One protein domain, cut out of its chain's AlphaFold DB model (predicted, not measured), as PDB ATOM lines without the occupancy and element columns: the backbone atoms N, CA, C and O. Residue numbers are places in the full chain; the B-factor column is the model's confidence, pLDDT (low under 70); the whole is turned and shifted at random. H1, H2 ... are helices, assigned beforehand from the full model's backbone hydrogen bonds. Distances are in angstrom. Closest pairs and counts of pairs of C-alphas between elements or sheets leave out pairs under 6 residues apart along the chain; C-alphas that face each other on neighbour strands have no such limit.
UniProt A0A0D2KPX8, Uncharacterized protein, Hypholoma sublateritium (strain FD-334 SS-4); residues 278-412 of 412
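What this domain is: This is residues 278 to 412 of the 412 residues of an uncharacterized protein of Hypholoma sublateritium (strain FD-334 SS-4) (UniProt A0A0D2KPX8). One long helix, H1, runs through the model as a spine, and shorter helices cross it along its length: H6 on its first half, H7 and H5 on its second half, and H2 near its last residues. H3 and H4 are joined on through their neighbours, and the loop of residues 352 to 373 passes round H1 between H5 and H6. The class is all helix, with mostly crossed packing, most touching helices standing at more than a shallow tilt. The printed part has 135 residues with seven named helices, H1 to H7 in order, and no named strand. It is compact, with a radius of gyration of the C-alphas of 14.3 A and spans of 42 by 37 by 24 A.

How they stand to each other: H1, residues 278 to 300, touches H2, residues 305 to 312, with residues 294 to 299 alone; the closest C-alphas are those of Gln 295 and Ser 305, 4.9 A. H2 and H3, residues 318 to 329, only just touch, with 3 pairs of C-alphas within 8 A, the closest those of Leu 312 and Lys 324, 6.0 A. H5, residues 345 to 351, touches H3 about perpendicular at 80 degrees, closest at Asn 318 and Ala 349, C-alphas 5.8 A apart. H5 also touches H1, about perpendicular at 84 degrees, with the C-alphas of Gln 294 and Val 351 closest at 5.5 A. H6, residues 374 to 387, touches H1 at a steep tilt of 47 degrees, opposite ways, closest at the C-alphas of Asn 282 and Ala 380, 4.6 A. H7, residues 396 to 411, touches H1 with residues 402 to 406 alone; the C-alphas of Ala 293 and Val 406 are closest, 5.6 A. H7 also touches H4, residues 336 to 342, closest at the C-alphas of Leu 341 and Ala 401, 5.4 A. H6 and H7 form a helical hairpin, though they only just touch, with 3 pairs of C-alphas within 8 A, the closest those of Arg 374 and Cys 407, 6.3 A. Every O i to N i+4 pair is within hydrogen-bond range in H1, H3, H4 and H6, against 2 of 4 in H2, 2 of 3 in H5 and 9 of 12 in H7.

Where its parts are: H1 begins at C-alpha 278, (-14.986, 52.447, 17.192), and is 33.5 A long. H3 is 16.5 A and H6 20.6 A. H7 is 21.0 A, with a kink of 46 degrees near residue 405, and ends at C-alpha 411, (-32.597, 29.442, 14.194).

The domain as a whole: The C-alphas of Glu 278 and Asn 331, the two farthest apart, are 42.5 A apart. The printed part has no cut. The link from H5 to H6, 22 residues, is long. The pLDDT is under 70 at residues 354 to 369, 389, 391 to 392 and 410 to 412.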
ATOM      1  N   GLU A 278     -14.566  53.840  17.395       80.69
ATOM      2  CA  GLU A 278     -14.986  52.447  17.192       80.69
ATOM      3  C   GLU A 278     -15.380  51.760  18.512       80.69
ATOM      4  O   GLU A 278     -16.276  50.909  18.544       80.69
ATOM      5  N   ARG A 279     -14.781  52.175  19.633       82.69
ATOM      6  CA  ARG A 279     -15.150  51.685  20.963       82.69
ATOM      7  C   ARG A 279     -16.595  52.037  21.291       82.69
ATOM      8  O   ARG A 279     -17.353  51.162  21.703       82.69
ATOM      9  N   MET A 280     -16.985  53.295  21.095       79.44
ATOM     10  CA  MET A 280     -18.345  53.763  21.374       79.44
ATOM     11  C   MET A 280     -19.371  53.046  20.502       79.44
ATOM     12  O   MET A 280     -20.436  52.668  20.988       79.44
ATOM     13  N   ILE A 281     -19.023  52.775  19.242       81.50
ATOM     14  CA  ILE A 281     -19.852  51.971  18.340       81.50
ATOM     15  C   ILE A 281     -20.076  50.566  18.919       81.50
ATOM     16  O   ILE A 281     -21.210  50.089  18.971       81.50
ATOM     17  N   ASN A 282     -19.020  49.903  19.391       86.19
ATOM     18  CA  ASN A 282     -19.129  48.559  19.960       86.19
ATOM     19  C   ASN A 282     -19.893  48.541  21.293       86.19
ATOM     20  O   ASN A 282     -20.724  47.656  21.499       86.19
ATOM     21  N   VAL A 283     -19.699  49.543  22.156       85.25
ATOM     22  CA  VAL A 283     -20.493  49.706  23.388       85.25
ATOM     23  C   VAL A 283     -21.969  49.893  23.048       85.25
ATOM     24  O   VAL A 283     -22.819  49.235  23.642       85.25
ATOM     25  N   ASN A 284     -22.287  50.720  22.052       82.75
ATOM     26  CA  ASN A 284     -23.664  50.950  21.618       82.75
ATOM     27  C   ASN A 284     -24.313  49.688  21.041       82.75
ATOM     28  O   ASN A 284     -25.478  49.424  21.329       82.75
ATOM     29  N   LYS A 285     -23.571  48.864  20.290       86.69
ATOM     30  CA  LYS A 285     -24.064  47.548  19.855       86.69
ATOM     31  C   LYS A 285     -24.410  46.670  21.061       86.69
ATOM     32  O   LYS A 285     -25.491  46.096  21.095       86.69
ATOM     33  N   LEU A 286     -23.548  46.594  22.076       89.94
ATOM     34  CA  LEU A 286     -23.831  45.791  23.274       89.94
ATOM     35  C   LEU A 286     -24.973  46.357  24.131       89.94
ATOM     36  O   LEU A 286     -25.757  45.586  24.677       89.94
ATOM     37  N   ARG A 287     -25.132  47.682  24.206       86.50
ATOM     38  CA  ARG A 287     -26.312  48.307  24.827       86.50
ATOM     39  C   ARG A 287     -27.597  47.909  24.106       86.50
ATOM     40  O   ARG A 287     -28.568  47.553  24.768       86.50
ATOM     41  N   ASN A 288     -27.580  47.882  22.771       87.44
ATOM     42  CA  ASN A 288     -28.724  47.411  21.992       87.44
ATOM     43  C   ASN A 288     -29.101  45.976  22.352       87.44
ATOM     44  O   ASN A 288     -30.275  45.674  22.496       87.44
ATOM     45  N   LEU A 289     -28.108  45.091  22.513       91.50
ATOM     46  CA  LEU A 289     -28.349  43.695  22.891       91.50
ATOM     47  C   LEU A 289     -29.156  43.606  24.191       91.50
ATOM     48  O   LEU A 289     -30.141  42.873  24.260       91.50
ATOM     49  N   ILE A 290     -28.752  44.373  25.204       91.19
ATOM     50  CA  ILE A 290     -29.435  44.416  26.502       91.19
ATOM     51  C   ILE A 290     -30.856  44.956  26.335       91.19
ATOM     52  O   ILE A 290     -31.804  44.373  26.854       91.19
ATOM     53  N   ALA A 291     -31.021  46.032  25.574       87.50
ATOM     54  CA  ALA A 291     -32.320  46.642  25.356       87.50
ATOM     55  C   ALA A 291     -33.293  45.736  24.575       87.50
ATOM     56  O   ALA A 291     -34.463  45.615  24.939       87.50
ATOM     57  N   CYS A 292     -32.809  45.025  23.552       89.81
ATOM     58  CA  CYS A 292     -33.582  43.996  22.856       89.81
ATOM     59  C   CYS A 292     -33.978  42.860  23.810       89.81
ATOM     60  O   CYS A 292     -35.120  42.399  23.775       89.81
ATOM     61  N   ALA A 293     -33.071  42.436  24.699       92.50
ATOM     62  CA  ALA A 293     -33.385  41.437  25.717       92.50
ATOM     63  C   ALA A 293     -34.484  41.935  26.672       92.50
ATOM     64  O   ALA A 293     -35.453  41.220  26.912       92.50
ATOM     65  N   GLN A 294     -34.400  43.180  27.146       90.94
ATOM     66  CA  GLN A 294     -35.426  43.806  27.989       90.94
ATOM     67  C   GLN A 294     -36.789  43.860  27.294       90.94
ATOM     68  O   GLN A 294     -37.795  43.471  27.880       90.94
ATOM     69  N   GLN A 295     -36.831  44.270  26.024       89.00
ATOM     70  CA  GLN A 295     -38.066  44.303  25.242       89.00
ATOM     71  C   GLN A 295     -38.667  42.903  25.052       89.00
ATOM     72  O   GLN A 295     -39.886  42.728  25.160       89.00
ATOM     73  N   LYS A 296     -37.832  41.896  24.790       91.81
ATOM     74  CA  LYS A 296     -38.287  40.514  24.608       91.81
ATOM     75  C   LYS A 296     -38.788  39.911  25.923       91.81
ATOM     76  O   LYS A 296     -39.851  39.299  25.936       91.81
ATOM     77  N   VAL A 297     -38.110  40.170  27.043       91.69
ATOM     78  CA  VAL A 297     -38.592  39.792  28.383       91.69
ATOM     79  C   VAL A 297     -39.909  40.494  28.716       91.69
ATOM     80  O   VAL A 297     -40.852  39.825  29.131       91.69
ATOM     81  N   ALA A 298     -40.022  41.803  28.466       90.62
ATOM     82  CA  ALA A 298     -41.267  42.549  28.651       90.62
ATOM     83  C   ALA A 298     -42.423  41.912  27.863       90.62
ATOM     84  O   ALA A 298     -43.516  41.729  28.395       90.62
ATOM     85  N   THR A 299     -42.151  41.489  26.627       91.19
ATOM     86  CA  THR A 299     -43.125  40.795  25.774       91.19
ATOM     87  C   THR A 299     -43.576  39.467  26.390       91.19
ATOM     88  O   THR A 299     -44.777  39.218  26.465       91.19
ATOM     89  N   ILE A 300     -42.656  38.653  26.924       91.50
ATOM     90  CA  ILE A 300     -42.976  37.390  27.625       91.50
ATOM     91  C   ILE A 300     -43.913  37.633  28.819       91.50
ATOM     92  O   ILE A 300     -44.844  36.858  29.073       91.50
ATOM     93  N   VAL A 301     -43.708  38.735  29.546       91.38
ATOM     94  CA  VAL A 301     -44.560  39.113  30.683       91.38
ATOM     95  C   VAL A 301     -45.800  39.935  30.287       91.38
ATOM     96  O   VAL A 301     -46.549  40.370  31.161       91.38
ATOM     97  N   ASN A 302     -46.118  40.055  28.992       90.75
ATOM     98  CA  ASN A 302     -47.230  40.856  28.454       90.75
ATOM     99  C   ASN A 302     -47.197  42.330  28.904       90.75
ATOM    100  O   ASN A 302     -48.235  42.950  29.140       90.75
ATOM    101  N   LEU A 303     -46.000  42.897  29.029       87.81
ATOM    102  CA  LEU A 303     -45.777  44.308  29.304       87.81
ATOM    103  C   LEU A 303     -45.253  45.013  28.050       87.81
ATOM    104  O   LEU A 303     -44.534  44.443  27.232       87.81
ATOM    105  N   LYS A 304     -45.572  46.303  27.921       83.88
ATOM    106  CA  LYS A 304     -44.858  47.182  26.986       83.88
ATOM    107  C   LYS A 304     -43.430  47.388  27.497       83.88
ATOM    108  O   LYS A 304     -43.239  47.474  28.707       83.88
ATOM    109  N   SER A 305     -42.457  47.555  26.596       75.69
ATOM    110  CA  SER A 305     -41.044  47.790  26.961       75.69
ATOM    111  C   SER A 305     -40.880  48.928  27.985       75.69
ATOM    112  O   SER A 305     -40.255  48.743  29.024       75.69
ATOM    113  N   ALA A 306     -41.573  50.057  27.785       74.31
ATOM    114  CA  ALA A 306     -41.564  51.192  28.719       74.31
ATOM    115  C   ALA A 306     -42.098  50.861  30.131       74.31
ATOM    116  O   ALA A 306     -41.743  51.525  31.100       74.31
ATOM    117  N   ASN A 307     -42.929  49.824  30.262       83.69
ATOM    118  CA  ASN A 307     -43.537  49.424  31.530       83.69
ATOM    119  C   ASN A 307     -42.711  48.368  32.275       83.69
ATOM    120  O   ASN A 307     -43.014  48.095  33.432       83.69
ATOM    121  N   TRP A 308     -41.688  47.783  31.642       86.56
ATOM    122  CA  TRP A 308     -40.811  46.788  32.269       86.56
ATOM    123  C   TRP A 308     -40.192  47.330  33.560       86.56
ATOM    124  O   TRP A 308     -40.335  46.738  34.627       86.56
ATOM    125  N   TRP A 309     -39.604  48.523  33.484       83.12
ATOM    126  CA  TRP A 309     -38.984  49.193  34.627       83.12
ATOM    127  C   TRP A 309     -39.973  49.550  35.725       83.12
ATOM    128  O   TRP A 309     -39.703  49.338  36.905       83.12
ATOM    129  N   MET A 310     -41.142  50.050  35.327       85.69
ATOM    130  CA  MET A 310     -42.212  50.390  36.261       85.69
ATOM    131  C   MET A 310     -42.714  49.152  37.010       85.69
ATOM    132  O   MET A 310     -43.024  49.249  38.194       85.69
ATOM    133  N   ALA A 311     -42.756  47.990  36.349       86.94
ATOM    134  CA  ALA A 311     -43.181  46.733  36.956       86.94
ATOM    135  C   ALA A 311     -42.153  46.160  37.943       86.94
ATOM    136  O   ALA A 311     -42.545  45.561  38.940       86.94
ATOM    137  N   LEU A 312     -40.852  46.363  37.703       87.75
ATOM    138  CA  LEU A 312     -39.804  45.990  38.663       87.75
ATOM    139  C   LEU A 312     -39.793  46.907  39.897       87.75
ATOM    140  O   LEU A 312     -39.416  46.476  40.988       87.75
ATOM    141  N   GLY A 313     -40.223  48.161  39.739       83.94
ATOM    142  CA  GLY A 313     -40.323  49.132  40.824       83.94
ATOM    143  C   GLY A 313     -38.968  49.545  41.426       83.94
ATOM    144  O   GLY A 313     -37.898  49.124  40.971       83.94
ATOM    145  N   PRO A 314     -38.981  50.402  42.464       81.75
ATOM    146  CA  PRO A 314     -37.767  50.774  43.173       81.75
ATOM    147  C   PRO A 314     -37.181  49.557  43.901       81.75
ATOM    148  O   PRO A 314     -37.894  48.724  44.467       81.75
ATOM    149  N   SER A 315     -35.857  49.457  43.887       80.56
ATOM    150  CA  SER A 315     -35.115  48.392  44.558       80.56
ATOM    151  C   SER A 315     -33.708  48.866  44.896       80.56
ATOM    152  O   SER A 315     -33.120  49.638  44.131       80.56
ATOM    153  N   GLN A 316     -33.198  48.395  46.034       76.38
ATOM    154  CA  GLN A 316     -31.879  48.738  46.567       76.38
ATOM    155  C   GLN A 316     -30.733  47.963  45.898       76.38
ATOM    156  O   GLN A 316     -29.576  48.338  46.072       76.38
ATOM    157  N   GLY A 317     -31.018  46.916  45.113       83.50
ATOM    158  CA  GLY A 317     -29.973  46.120  44.473       83.50
ATOM    159  C   GLY A 317     -30.463  45.252  43.320       83.50
ATOM    160  O   GLY A 317     -31.658  45.010  43.159       83.50
ATOM    161  N   ASN A 318     -29.520  44.763  42.512       84.94
ATOM    162  CA  ASN A 318     -29.845  43.952  41.337       84.94
ATOM    163  C   ASN A 318     -30.522  42.632  41.730       84.94
ATOM    164  O   ASN A 318     -31.447  42.223  41.045       84.94
ATOM    165  N   HIS A 319     -30.138  42.015  42.851       89.38
ATOM    166  CA  HIS A 319     -30.699  40.733  43.287       89.38
ATOM    167  C   HIS A 319     -32.216  40.805  43.563       89.38
ATOM    168  O   HIS A 319     -32.971  40.041  42.974       89.38
ATOM    169  N   ASP A 320     -32.689  41.797  44.328       90.75
ATOM    170  CA  ASP A 320     -34.133  42.008  44.570       90.75
ATOM    171  C   ASP A 320     -34.898  42.300  43.263       90.75
ATOM    172  O   ASP A 320     -36.023  41.841  43.066       90.75
ATOM    173  N   ARG A 321     -34.284  43.002  42.301       90.44
ATOM    174  CA  ARG A 321     -34.905  43.185  40.978       90.44
ATOM    175  C   ARG A 321     -34.961  41.899  40.162       90.44
ATOM    176  O   ARG A 321     -35.925  41.718  39.423       90.44
ATOM    177  N   ILE A 322     -33.962  41.024  40.270       93.00
ATOM    178  CA  ILE A 322     -33.986  39.704  39.626       93.00
ATOM    179  C   ILE A 322     -35.118  38.870  40.230       93.00
ATOM    180  O   ILE A 322     -35.911  38.316  39.476       93.00
ATOM    181  N   GLU A 323     -35.265  38.844  41.556       92.75
ATOM    182  CA  GLU A 323     -36.367  38.135  42.216       92.75
ATOM    183  C   GLU A 323     -37.736  38.656  41.761       92.75
ATOM    184  O   GLU A 323     -38.609  37.870  41.389       92.75
ATOM    185  N   LYS A 324     -37.911  39.982  41.684       92.69
ATOM    186  CA  LYS A 324     -39.133  40.598  41.142       92.69
ATOM    187  C   LYS A 324     -39.358  40.251  39.672       92.69
ATOM    188  O   LYS A 324     -40.483  39.939  39.288       92.69
ATOM    189  N   ALA A 325     -38.310  40.262  38.847       92.19
ATOM    190  CA  ALA A 325     -38.394  39.855  37.447       92.19
ATOM    191  C   ALA A 325     -38.845  38.393  37.314       92.19
ATOM    192  O   ALA A 325     -39.743  38.098  36.526       92.19
ATOM    193  N   LEU A 326     -38.281  37.488  38.117       93.19
ATOM    194  CA  LEU A 326     -38.673  36.079  38.163       93.19
ATOM    195  C   LEU A 326     -40.116  35.909  38.661       93.19
ATOM    196  O   LEU A 326     -40.870  35.120  38.093       93.19
ATOM    197  N   ALA A 327     -40.542  36.694  39.653       92.75
ATOM    198  CA  ALA A 327     -41.921  36.698  40.137       92.75
ATOM    199  C   ALA A 327     -42.923  37.172  39.066       92.75
ATOM    200  O   ALA A 327     -44.007  36.601  38.947       92.75
ATOM    201  N   LEU A 328     -42.559  38.169  38.247       91.88
ATOM    202  CA  LEU A 328     -43.377  38.643  37.118       91.88
ATOM    203  C   LEU A 328     -43.522  37.592  36.009       91.88
ATOM    204  O   LEU A 328     -44.568  37.509  35.357       91.88
ATOM    205  N   VAL A 329     -42.478  36.789  35.793       91.06
ATOM    206  CA  VAL A 329     -42.525  35.636  34.883       91.06
ATOM    207  C   VAL A 329     -43.434  34.548  35.458       91.06
ATOM    208  O   VAL A 329     -44.275  34.016  34.732       91.06
ATOM    209  N   GLY A 330     -43.336  34.277  36.763       85.25
ATOM    210  CA  GLY A 330     -44.234  33.385  37.498       85.25
ATOM    211  C   GLY A 330     -44.384  32.010  36.835       85.25
ATOM    212  O   GLY A 330     -43.407  31.397  36.416       85.25
ATOM    213  N   ASN A 331     -45.630  31.541  36.692       78.88
ATOM    214  CA  ASN A 331     -45.964  30.242  36.082       78.88
ATOM    215  C   ASN A 331     -46.175  30.303  34.558       78.88
ATOM    216  O   ASN A 331     -46.822  29.423  33.978       78.88
ATOM    217  N   ARG A 332     -45.708  31.358  33.883       86.31
ATOM    218  CA  ARG A 332     -45.872  31.465  32.429       86.31
ATOM    219  C   ARG A 332     -45.060  30.375  31.735       86.31
ATOM    220  O   ARG A 332     -43.963  30.027  32.161       86.31
ATOM    221  N   ARG A 333     -45.594  29.840  30.634       83.44
ATOM    222  CA  ARG A 333     -44.842  28.914  29.779       83.44
ATOM    223  C   ARG A 333     -43.752  29.697  29.067       83.44
ATOM    224  O   ARG A 333     -44.033  30.415  28.112       83.44
ATOM    225  N   VAL A 334     -42.531  29.566  29.562       88.56
ATOM    226  CA  VAL A 334     -41.344  30.147  28.943       88.56
ATOM    227  C   VAL A 334     -40.675  29.084  28.074       88.56
ATOM    228  O   VAL A 334     -40.624  27.916  28.464       88.56
ATOM    229  N   ASP A 335     -40.193  29.460  26.891       89.56
ATOM    230  CA  ASP A 335     -39.428  28.539  26.049       89.56
ATOM    231  C   ASP A 335     -38.079  28.170  26.705       89.56
ATOM    232  O   ASP A 335     -37.625  28.798  27.668       89.56
ATOM    233  N   GLY A 336     -37.426  27.111  26.212       89.62
ATOM    234  CA  GLY A 336     -36.172  26.628  26.803       89.62
ATOM    235  C   GLY A 336     -35.038  27.663  26.767       89.62
ATOM    236  O   GLY A 336     -34.182  27.675  27.650       89.62
ATOM    237  N   ILE A 337     -35.051  28.567  25.784       91.19
ATOM    238  CA  ILE A 337     -34.018  29.595  25.610       91.19
ATOM    239  C   ILE A 337     -34.203  30.722  26.627       91.19
ATOM    240  O   ILE A 337     -33.251  31.121  27.296       91.19
ATOM    241  N   ALA A 338     -35.423  31.218  26.788       92.12
ATOM    242  CA  ALA A 338     -35.760  32.202  27.799       92.12
ATOM    243  C   ALA A 338     -35.600  31.628  29.210       92.12
ATOM    244  O   ALA A 338     -35.087  32.316  30.087       92.12
ATOM    245  N   SER A 339     -35.938  30.351  29.427       92.19
ATOM    246  CA  SER A 339     -35.643  29.663  30.690       92.19
ATOM    247  C   SER A 339     -34.141  29.679  31.002       92.19
ATOM    248  O   SER A 339     -33.750  30.020  32.118       92.19
ATOM    249  N   SER A 340     -33.287  29.428  30.001       93.75
ATOM    250  CA  SER A 340     -31.829  29.535  30.152       93.75
ATOM    251  C   SER A 340     -31.359  30.957  30.474       93.75
ATOM    252  O   SER A 340     -30.374  31.099  31.197       93.75
ATOM    253  N   LEU A 341     -32.025  32.002  29.962       95.50
ATOM    254  CA  LEU A 341     -31.733  33.385  30.350       95.50
ATOM    255  C   LEU A 341     -32.097  33.624  31.819       95.50
ATOM    256  O   LEU A 341     -31.261  34.118  32.568       95.50
ATOM    257  N   PHE A 342     -33.310  33.247  32.239       94.25
ATOM    258  CA  PHE A 342     -33.795  33.468  33.607       94.25
ATOM    259  C   PHE A 342     -32.979  32.717  34.669       94.25
ATOM    260  O   PHE A 342     -32.878  33.186  35.799       94.25
ATOM    261  N   GLN A 343     -32.359  31.592  34.309       94.31
ATOM    262  CA  GLN A 343     -31.437  30.849  35.177       94.31
ATOM    263  C   GLN A 343     -30.021  31.452  35.224       94.31
ATOM    264  O   GLN A 343     -29.224  31.092  36.089       94.31
ATOM    265  N   CYS A 344     -29.681  32.357  34.304       96.31
ATOM    266  CA  CYS A 344     -28.376  33.003  34.246       96.31
ATOM    267  C   CYS A 344     -28.403  34.329  35.018       96.31
ATOM    268  O   CYS A 344     -28.668  35.389  34.447       96.31
ATOM    269  N   GLU A 345     -28.087  34.281  36.317       94.44
ATOM    270  CA  GLU A 345     -28.067  35.467  37.189       94.44
ATOM    271  C   GLU A 345     -27.222  36.631  36.620       94.44
ATOM    272  O   GLU A 345     -27.736  37.753  36.574       94.44
ATOM    273  N   PRO A 346     -26.005  36.410  36.071       93.88
ATOM    274  CA  PRO A 346     -25.228  37.487  35.459       93.88
ATOM    275  C   PRO A 346     -25.925  38.155  34.270       93.88
ATOM    276  O   PRO A 346     -25.842  39.369  34.115       93.88
ATOM    277  N   ALA A 347     -26.633  37.393  33.429       94.38
ATOM    278  CA  ALA A 347     -27.383  37.952  32.304       94.38
ATOM    279  C   ALA A 347     -28.607  38.735  32.787       94.38
ATOM    280  O   ALA A 347     -28.852  39.852  32.325       94.38
ATOM    281  N   MET A 348     -29.343  38.171  33.748       94.56
ATOM    282  CA  MET A 348     -30.507  38.817  34.346       94.56
ATOM    283  C   MET A 348     -30.143  40.127  35.034       94.56
ATOM    284  O   MET A 348     -30.903  41.085  34.915       94.56
ATOM    285  N   ALA A 349     -28.963  40.215  35.653       92.31
ATOM    286  CA  ALA A 349     -28.467  41.451  36.244       92.31
ATOM    287  C   ALA A 349     -28.430  42.610  35.234       92.31
ATOM    288  O   ALA A 349     -28.829  43.710  35.599       92.31
ATOM    289  N   TYR A 350     -28.038  42.371  33.974       91.19
ATOM    290  CA  TYR A 350     -28.073  43.393  32.914       91.19
ATOM    291  C   TYR A 350     -29.501  43.719  32.451       91.19
ATOM    292  O   TYR A 350     -29.803  44.866  32.127       91.19
ATOM    293  N   VAL A 351     -30.397  42.729  32.416       91.56
ATOM    294  CA  VAL A 351     -31.796  42.925  31.989       91.56
ATOM    295  C   VAL A 351     -32.583  43.761  33.004       91.56
ATOM    296  O   VAL A 351     -33.447  44.541  32.611       91.56
ATOM    297  N   VAL A 352     -32.282  43.636  34.298       91.12
ATOM    298  CA  VAL A 352     -32.975  44.367  35.375       91.12
ATOM    299  C   VAL A 352     -32.250  45.641  35.832       91.12
ATOM    300  O   VAL A 352     -32.643  46.278  36.818       91.12
ATOM    301  N   GLU A 353     -31.189  46.041  35.134       85.06
ATOM    302  CA  GLU A 353     -30.429  47.238  35.475       85.06
ATOM    303  C   GLU A 353     -31.035  48.504  34.867       85.06
ATOM    304  O   GLU A 353     -31.003  48.701  33.657       85.06
ATOM    305  N   TYR A 354     -31.566  49.378  35.725       68.62
ATOM    306  CA  TYR A 354     -32.257  50.606  35.312       68.62
ATOM    307  C   TYR A 354     -31.366  51.552  34.488       68.62
ATOM    308  O   TYR A 354     -31.835  52.155  33.531       68.62
ATOM    309  N   HIS A 355     -30.086  51.655  34.856       65.62
ATOM    310  CA  HIS A 355     -29.044  52.323  34.078       65.62
ATOM    311  C   HIS A 355     -28.042  51.244  33.697       65.62
ATOM    312  O   HIS A 355     -27.487  50.598  34.588       65.62
ATOM    313  N   SER A 356     -27.832  50.995  32.408       60.78
ATOM    314  CA  SER A 356     -26.900  49.942  32.001       60.78
ATOM    315  C   SER A 356     -25.511  50.250  32.570       60.78
ATOM    316  O   SER A 356     -25.022  51.360  32.385       60.78
ATOM    317  N   ARG A 357     -24.802  49.278  33.164       63.81
ATOM    318  CA  ARG A 357     -23.352  49.400  33.474       63.81
ATOM    319  C   ARG A 357     -22.489  49.820  32.286       63.81
ATOM    320  O   ARG A 357     -21.336  50.208  32.457       63.81
ATOM    321  N   LEU A 358     -23.028  49.696  31.077       60.06
ATOM    322  CA  LEU A 358     -22.396  50.167  29.861       60.06
ATOM    323  C   LEU A 358     -22.527  51.685  29.673       60.06
ATOM    324  O   LEU A 358     -21.950  52.182  28.710       60.06
ATOM    325  N   GLU A 359     -23.285  52.421  30.494       57.28
ATOM    326  CA  GLU A 359     -23.454  53.878  30.423       57.28
ATOM    327  C   GLU A 359     -22.152  54.622  30.739       57.28
ATOM    328  O   GLU A 359     -21.459  54.348  31.715       57.28
ATOM    329  N   SER A 360     -21.815  55.594  29.887       51.41
ATOM    330  CA  SER A 360     -20.801  56.603  30.211       51.41
ATOM    331  C   SER A 360     -21.513  57.822  30.788       51.41
ATOM    332  O   SER A 360     -22.611  58.128  30.330       51.41
ATOM    333  N   GLU A 361     -20.852  58.553  31.688       48.16
ATOM    334  CA  GLU A 361     -21.310  59.739  32.446       48.16
ATOM    335  C   GLU A 361     -21.910  60.912  31.629       48.16
ATOM    336  O   GLU A 361     -22.202  61.970  32.184       48.16
ATOM    337  N   ARG A 362     -22.098  60.784  30.312       46.09
ATOM    338  CA  ARG A 362     -22.691  61.817  29.459       46.09
ATOM    339  C   ARG A 362     -23.868  61.274  28.655       46.09
ATOM    340  O   ARG A 362     -23.667  60.576  27.666       46.09
ATOM    341  N   ASN A 363     -25.063  61.676  29.094       47.03
ATOM    342  CA  ASN A 363     -26.324  61.797  28.356       47.03
ATOM    343  C   ASN A 363     -26.207  61.550  26.847       47.03
ATOM    344  O   ASN A 363     -25.914  62.468  26.076       47.03
ATOM    345  N   GLN A 364     -26.503  60.330  26.421       52.25
ATOM    346  CA  GLN A 364     -26.987  60.099  25.070       52.25
ATOM    347  C   GLN A 364     -28.272  59.305  25.210       52.25
ATOM    348  O   GLN A 364     -28.233  58.157  25.649       52.25
ATOM    349  N   ASP A 365     -29.390  59.954  24.878       49.78
ATOM    350  CA  ASP A 365     -30.697  59.324  24.733       49.78
ATOM    351  C   ASP A 365     -30.557  58.192  23.716       49.78
ATOM    352  O   ASP A 365     -30.506  58.405  22.503       49.78
ATOM    353  N   TYR A 366     -30.385  56.980  24.230       53.75
ATOM    354  CA  TYR A 366     -30.225  55.800  23.412       53.75
ATOM    355  C   TYR A 366     -31.613  55.272  23.075       53.75
ATOM    356  O   TYR A 366     -32.304  54.708  23.923       53.75
ATOM    357  N   THR A 367     -32.041  55.463  21.832       54.16
ATOM    358  CA  THR A 367     -33.186  54.735  21.299       54.16
ATOM    359  C   THR A 367     -32.776  53.284  21.054       54.16
ATOM    360  O   THR A 367     -31.714  53.002  20.511       54.16
ATOM    361  N   VAL A 368     -33.597  52.340  21.510       54.75
ATOM    362  CA  VAL A 368     -33.418  50.911  21.223       54.75
ATOM    363  C   VAL A 368     -33.685  50.704  19.738       54.75
ATOM    364  O   VAL A 368     -34.759  51.069  19.258       54.75
ATOM    365  N   PHE A 369     -32.730  50.137  19.009       62.06
ATOM    366  CA  PHE A 369     -32.909  49.794  17.599       62.06
ATOM    367  C   PHE A 369     -33.128  48.286  17.478       62.06
ATOM    368  O   PHE A 369     -32.804  47.532  18.391       62.06
ATOM    369  N   GLY A 370     -33.705  47.829  16.364       70.88
ATOM    370  CA  GLY A 370     -33.952  46.402  16.132       70.88
ATOM    371  C   GLY A 370     -32.726  45.508  16.393       70.88
ATOM    372  O   GLY A 370     -31.591  45.977  16.470       70.88
ATOM    373  N   CYS A 371     -32.954  44.204  16.540       83.38
ATOM    374  CA  CYS A 371     -31.895  43.245  16.859       83.38
ATOM    375  C   CYS A 371     -30.826  43.198  15.751       83.38
ATOM    376  O   CYS A 371     -31.160  43.141  14.567       83.38
ATOM    377  N   PHE A 372     -29.543  43.192  16.125       86.56
ATOM    378  CA  PHE A 372     -28.455  42.892  15.187       86.56
ATOM    379  C   PHE A 372     -28.275  41.381  15.030       86.56
ATOM    380  O   PHE A 372     -28.698  40.603  15.888       86.56
ATOM    381  N   SER A 373     -27.587  40.971  13.963       89.81
ATOM    382  CA  SER A 373     -27.208  39.570  13.812       89.81
ATOM    383  C   SER A 373     -26.224  39.141  14.898       89.81
ATOM    384  O   SER A 373     -25.449  39.943  15.442       89.81
ATOM    385  N   ARG A 374     -26.215  37.837  15.178       92.56
ATOM    386  CA  ARG A 374     -25.304  37.229  16.154       92.56
ATOM    387  C   ARG A 374     -23.835  37.614  15.924       92.56
ATOM    388  O   ARG A 374     -23.096  37.880  16.878       92.56
ATOM    389  N   ASP A 375     -23.407  37.667  14.667       91.44
ATOM    390  CA  ASP A 375     -22.021  37.972  14.309       91.44
ATOM    391  C   ASP A 375     -21.636  39.406  14.674       91.44
ATOM    392  O   ASP A 375     -20.544  39.639  15.193       91.44
ATOM    393  N   VAL A 376     -22.547  40.365  14.486       90.56
ATOM    394  CA  VAL A 376     -22.305  41.780  14.803       90.56
ATOM    395  C   VAL A 376     -22.113  41.976  16.306       90.56
ATOM    396  O   VAL A 376     -21.171  42.658  16.721       90.56
ATOM    397  N   TYR A 377     -22.957  41.349  17.133       93.00
ATOM    398  CA  TYR A 377     -22.790  41.381  18.588       93.00
ATOM    399  C   TYR A 377     -21.494  40.693  19.027       93.00
ATOM    400  O   TYR A 377     -20.774  41.217  19.877       93.00
ATOM    401  N   SER A 378     -21.165  39.549  18.422       94.31
ATOM    402  CA  SER A 378     -19.954  38.784  18.748       94.31
ATOM    403  C   SER A 378     -18.680  39.555  18.403       94.31
ATOM    404  O   SER A 378     -17.740  39.591  19.197       94.31
ATOM    405  N   GLN A 379     -18.647  40.230  17.251       92.94
ATOM    406  CA  GLN A 379     -17.539  41.104  16.861       92.94
ATOM    407  C   GLN A 379     -17.376  42.275  17.835       92.94
ATOM    408  O   GLN A 379     -16.259  42.537  18.279       92.94
ATOM    409  N   ALA A 380     -18.476  42.932  18.218       90.81
ATOM    410  CA  ALA A 380     -18.449  44.045  19.166       90.81
ATOM    411  C   ALA A 380     -17.929  43.619  20.548       90.81
ATOM    412  O   ALA A 380     -17.067  44.285  21.124       90.81
ATOM    413  N   TRP A 381     -18.404  42.478  21.054       93.88
ATOM    414  CA  TRP A 381     -17.960  41.915  22.328       93.88
ATOM    415  C   TRP A 381     -16.476  41.532  22.305       93.88
ATOM    416  O   TRP A 381     -15.722  41.887  23.212       93.88
ATOM    417  N   ASN A 382     -16.021  40.881  21.230       93.00
ATOM    418  CA  ASN A 382     -14.613  40.530  21.048       93.00
ATOM    419  C   ASN A 382     -13.710  41.767  20.946       93.00
ATOM    420  O   ASN A 382     -12.621  41.774  21.518       93.00
ATOM    421  N   ALA A 383     -14.144  42.810  20.235       89.75
ATOM    422  CA  ALA A 383     -13.394  44.056  20.105       89.75
ATOM    423  C   ALA A 383     -13.214  44.749  21.464       89.75
ATOM    424  O   ALA A 383     -12.100  45.144  21.802       89.75
ATOM    425  N   LEU A 384     -14.269  44.821  22.282       87.81
ATOM    426  CA  LEU A 384     -14.189  45.419  23.619       87.81
ATOM    427  C   LEU A 384     -13.329  44.599  24.586       87.81
ATOM    428  O   LEU A 384     -12.531  45.173  25.324       87.81
ATOM    429  N   ASN A 385     -13.404  43.266  24.536       87.38
ATOM    430  CA  ASN A 385     -12.548  42.404  25.358       87.38
ATOM    431  C   ASN A 385     -11.054  42.551  25.038       87.38
ATOM    432  O   ASN A 385     -10.229  42.404  25.936       87.38
ATOM    433  N   LYS A 386     -10.692  42.842  23.781       87.00
ATOM    434  CA  LYS A 386      -9.292  43.061  23.379       87.00
ATOM    435  C   LYS A 386      -8.707  44.361  23.926       87.00
ATOM    436  O   LYS A 386      -7.503  44.428  24.137       87.00
ATOM    437  N   ILE A 387      -9.542  45.378  24.144       81.62
ATOM    438  CA  ILE A 387      -9.115  46.699  24.631       81.62
ATOM    439  C   ILE A 387      -8.785  46.658  26.137       81.62
ATOM    440  O   ILE A 387      -8.057  47.517  26.626       81.62
ATOM    441  N   GLY A 388      -9.255  45.637  26.868       72.25
ATOM    442  CA  GLY A 388      -8.906  45.419  28.276       72.25
ATOM    443  C   GLY A 388      -9.545  46.406  29.255       72.25
ATOM    444  O   GLY A 388      -9.145  46.453  30.414       72.25
ATOM    445  N   ASP A 389     -10.531  47.190  28.815       69.62
ATOM    446  CA  ASP A 389     -11.257  48.108  29.690       69.62
ATOM    447  C   ASP A 389     -12.364  47.361  30.448       69.62
ATOM    448  O   ASP A 389     -13.239  46.727  29.851       69.62
ATOM    449  N   GLU A 390     -12.328  47.433  31.775       70.62
ATOM    450  CA  GLU A 390     -13.349  46.842  32.642       70.62
ATOM    451  C   GLU A 390     -14.690  47.591  32.531       70.62
ATOM    452  O   GLU A 390     -15.757  46.992  32.699       70.62
ATOM    453  N   ARG A 391     -14.665  48.886  32.171       65.00
ATOM    454  CA  ARG A 391     -15.862  49.713  31.973       65.00
ATOM    455  C   ARG A 391     -16.490  49.414  30.615       65.00
ATOM    456  O   ARG A 391     -16.175  50.039  29.600       65.00
ATOM    457  N   GLY A 392     -17.396  48.443  30.605       66.56
ATOM    458  CA  GLY A 392     -18.127  48.028  29.405       66.56
ATOM    459  C   GLY A 392     -18.050  46.533  29.107       66.56
ATOM    460  O   GLY A 392     -18.590  46.076  28.098       66.56
ATOM    461  N   ARG A 393     -17.366  45.764  29.959       82.50
ATOM    462  CA  ARG A 393     -17.197  44.329  29.768       82.50
ATOM    463  C   ARG A 393     -18.450  43.579  30.214       82.50
ATOM    464  O   ARG A 393     -18.866  43.674  31.367       82.50
ATOM    465  N   ILE A 394     -19.034  42.815  29.294       89.12
ATOM    466  CA  ILE A 394     -20.061  41.819  29.615       89.12
ATOM    467  C   ILE A 394     -19.358  40.487  29.850       89.12
ATOM    468  O   ILE A 394     -18.563  40.049  29.011       89.12
ATOM    469  N   GLU A 395     -19.651  39.838  30.974       92.25
ATOM    470  CA  GLU A 395     -19.114  38.512  31.276       92.25
ATOM    471  C   GLU A 395     -19.455  37.506  30.162       92.25
ATOM    472  O   GLU A 395     -20.571  37.536  29.639       92.25
ATOM    473  N   PRO A 396     -18.549  36.577  29.795       94.75
ATOM    474  CA  PRO A 396     -18.798  35.628  28.705       94.75
ATOM    475  C   PRO A 396     -20.080  34.808  28.888       94.75
ATOM    476  O   PRO A 396     -20.803  34.553  27.925       94.75
ATOM    477  N   VAL A 397     -20.380  34.411  30.129       96.12
ATOM    478  CA  VAL A 397     -21.589  33.647  30.469       96.12
ATOM    479  C   VAL A 397     -22.839  34.502  30.245       96.12
ATOM    480  O   VAL A 397     -23.757  34.064  29.553       96.12
ATOM    481  N   ALA A 398     -22.831  35.746  30.737       95.12
ATOM    482  CA  ALA A 398     -23.919  36.698  30.534       95.12
ATOM    483  C   ALA A 398     -24.143  36.997  29.044       95.12
ATOM    484  O   ALA A 398     -25.269  36.931  28.555       95.12
ATOM    485  N   PHE A 399     -23.065  37.267  28.303       96.12
ATOM    486  CA  PHE A 399     -23.120  37.570  26.876       96.12
ATOM    487  C   PHE A 399     -23.733  36.420  26.072       96.12
ATOM    488  O   PHE A 399     -24.635  36.647  25.269       96.12
ATOM    489  N   ASN A 400     -23.291  35.184  26.321       96.44
ATOM    490  CA  ASN A 400     -23.808  34.007  25.627       96.44
ATOM    491  C   ASN A 400     -25.297  33.766  25.908       96.44
ATOM    492  O   ASN A 400     -26.042  33.424  24.988       96.44
ATOM    493  N   ALA A 401     -25.748  33.963  27.148       96.62
ATOM    494  CA  ALA A 401     -27.164  33.856  27.487       96.62
ATOM    495  C   ALA A 401     -27.995  34.954  26.796       96.62
ATOM    496  O   ALA A 401     -28.999  34.646  26.153       96.62
ATOM    497  N   LEU A 402     -27.534  36.212  26.837       95.75
ATOM    498  CA  LEU A 402     -28.201  37.352  26.196       95.75
ATOM    499  C   LEU A 402     -28.309  37.181  24.676       95.75
ATOM    500  O   LEU A 402     -29.390  37.338  24.113       95.75
ATOM    501  N   ILE A 403     -27.215  36.823  24.001       95.75
ATOM    502  CA  ILE A 403     -27.202  36.688  22.540       95.75
ATOM    503  C   ILE A 403     -28.020  35.487  22.059       95.75
ATOM    504  O   ILE A 403     -28.688  35.574  21.033       95.75
ATOM    505  N   ASN A 404     -28.015  34.371  22.798       95.44
ATOM    506  CA  ASN A 404     -28.868  33.224  22.480       95.44
ATOM    507  C   ASN A 404     -30.348  33.573  22.626       95.44
ATOM    508  O   ASN A 404     -31.151  33.130  21.813       95.44
ATOM    509  N   PHE A 405     -30.693  34.368  23.637       95.62
ATOM    510  CA  PHE A 405     -32.058  34.799  23.882       95.62
ATOM    511  C   PHE A 405     -32.565  35.800  22.841       95.62
ATOM    512  O   PHE A 405     -33.664  35.637  22.307       95.62
ATOM    513  N   VAL A 406     -31.769  36.817  22.514       94.19
ATOM    514  CA  VAL A 406     -32.163  37.847  21.545       94.19
ATOM    515  C   VAL A 406     -32.217  37.271  20.129       94.19
ATOM    516  O   VAL A 406     -33.244  37.397  19.470       94.19
ATOM    517  N   CYS A 407     -31.179  36.551  19.695       93.00
ATOM    518  CA  CYS A 407     -31.068  36.007  18.336       93.00
ATOM    519  C   CYS A 407     -31.699  34.606  18.177       93.00
ATOM    520  O   CYS A 407     -31.316  33.859  17.278       93.00
ATOM    521  N   SER A 408     -32.626  34.195  19.053       87.94
ATOM    522  CA  SER A 408     -33.216  32.845  18.996       87.94
ATOM    523  C   SER A 408     -34.058  32.586  17.742       87.94
ATOM    524  O   SER A 408     -34.159  31.443  17.301       87.94
ATOM    525  N   GLU A 409     -34.628  33.637  17.155       74.12
ATOM    526  CA  GLU A 409     -35.499  33.560  15.974       74.12
ATOM    527  C   GLU A 409     -34.722  33.290  14.678       74.12
ATOM    528  O   GLU A 409     -35.283  32.724  13.752       74.12
ATOM    529  N   GLU A 410     -33.413  33.570  14.627       60.66
ATOM    530  CA  GLU A 410     -32.561  33.256  13.463       60.66
ATOM    531  C   GLU A 410     -32.325  31.742  13.272       60.66
ATOM    532  O   GLU A 410     -31.706  31.325  12.294       60.66
ATOM    533  N   ARG A 411     -32.763  30.906  14.224       47.72
ATOM    534  CA  ARG A 411     -32.597  29.442  14.194       47.72
ATOM    535  C   ARG A 411     -33.858  28.675  13.788       47.72
ATOM    536  O   ARG A 411     -33.789  27.448  13.717       47.72
ATOM    537  N   SER A 412     -34.980  29.372  13.610       38.28
ATOM    538  CA  SER A 412     -36.274  28.795  13.208       38.28
ATOM    539  C   SER A 412     -36.470  28.988  11.714       38.28
ATOM    540  O   SER A 412     -36.959  28.037  11.068       38.28
TER     541      SER A 412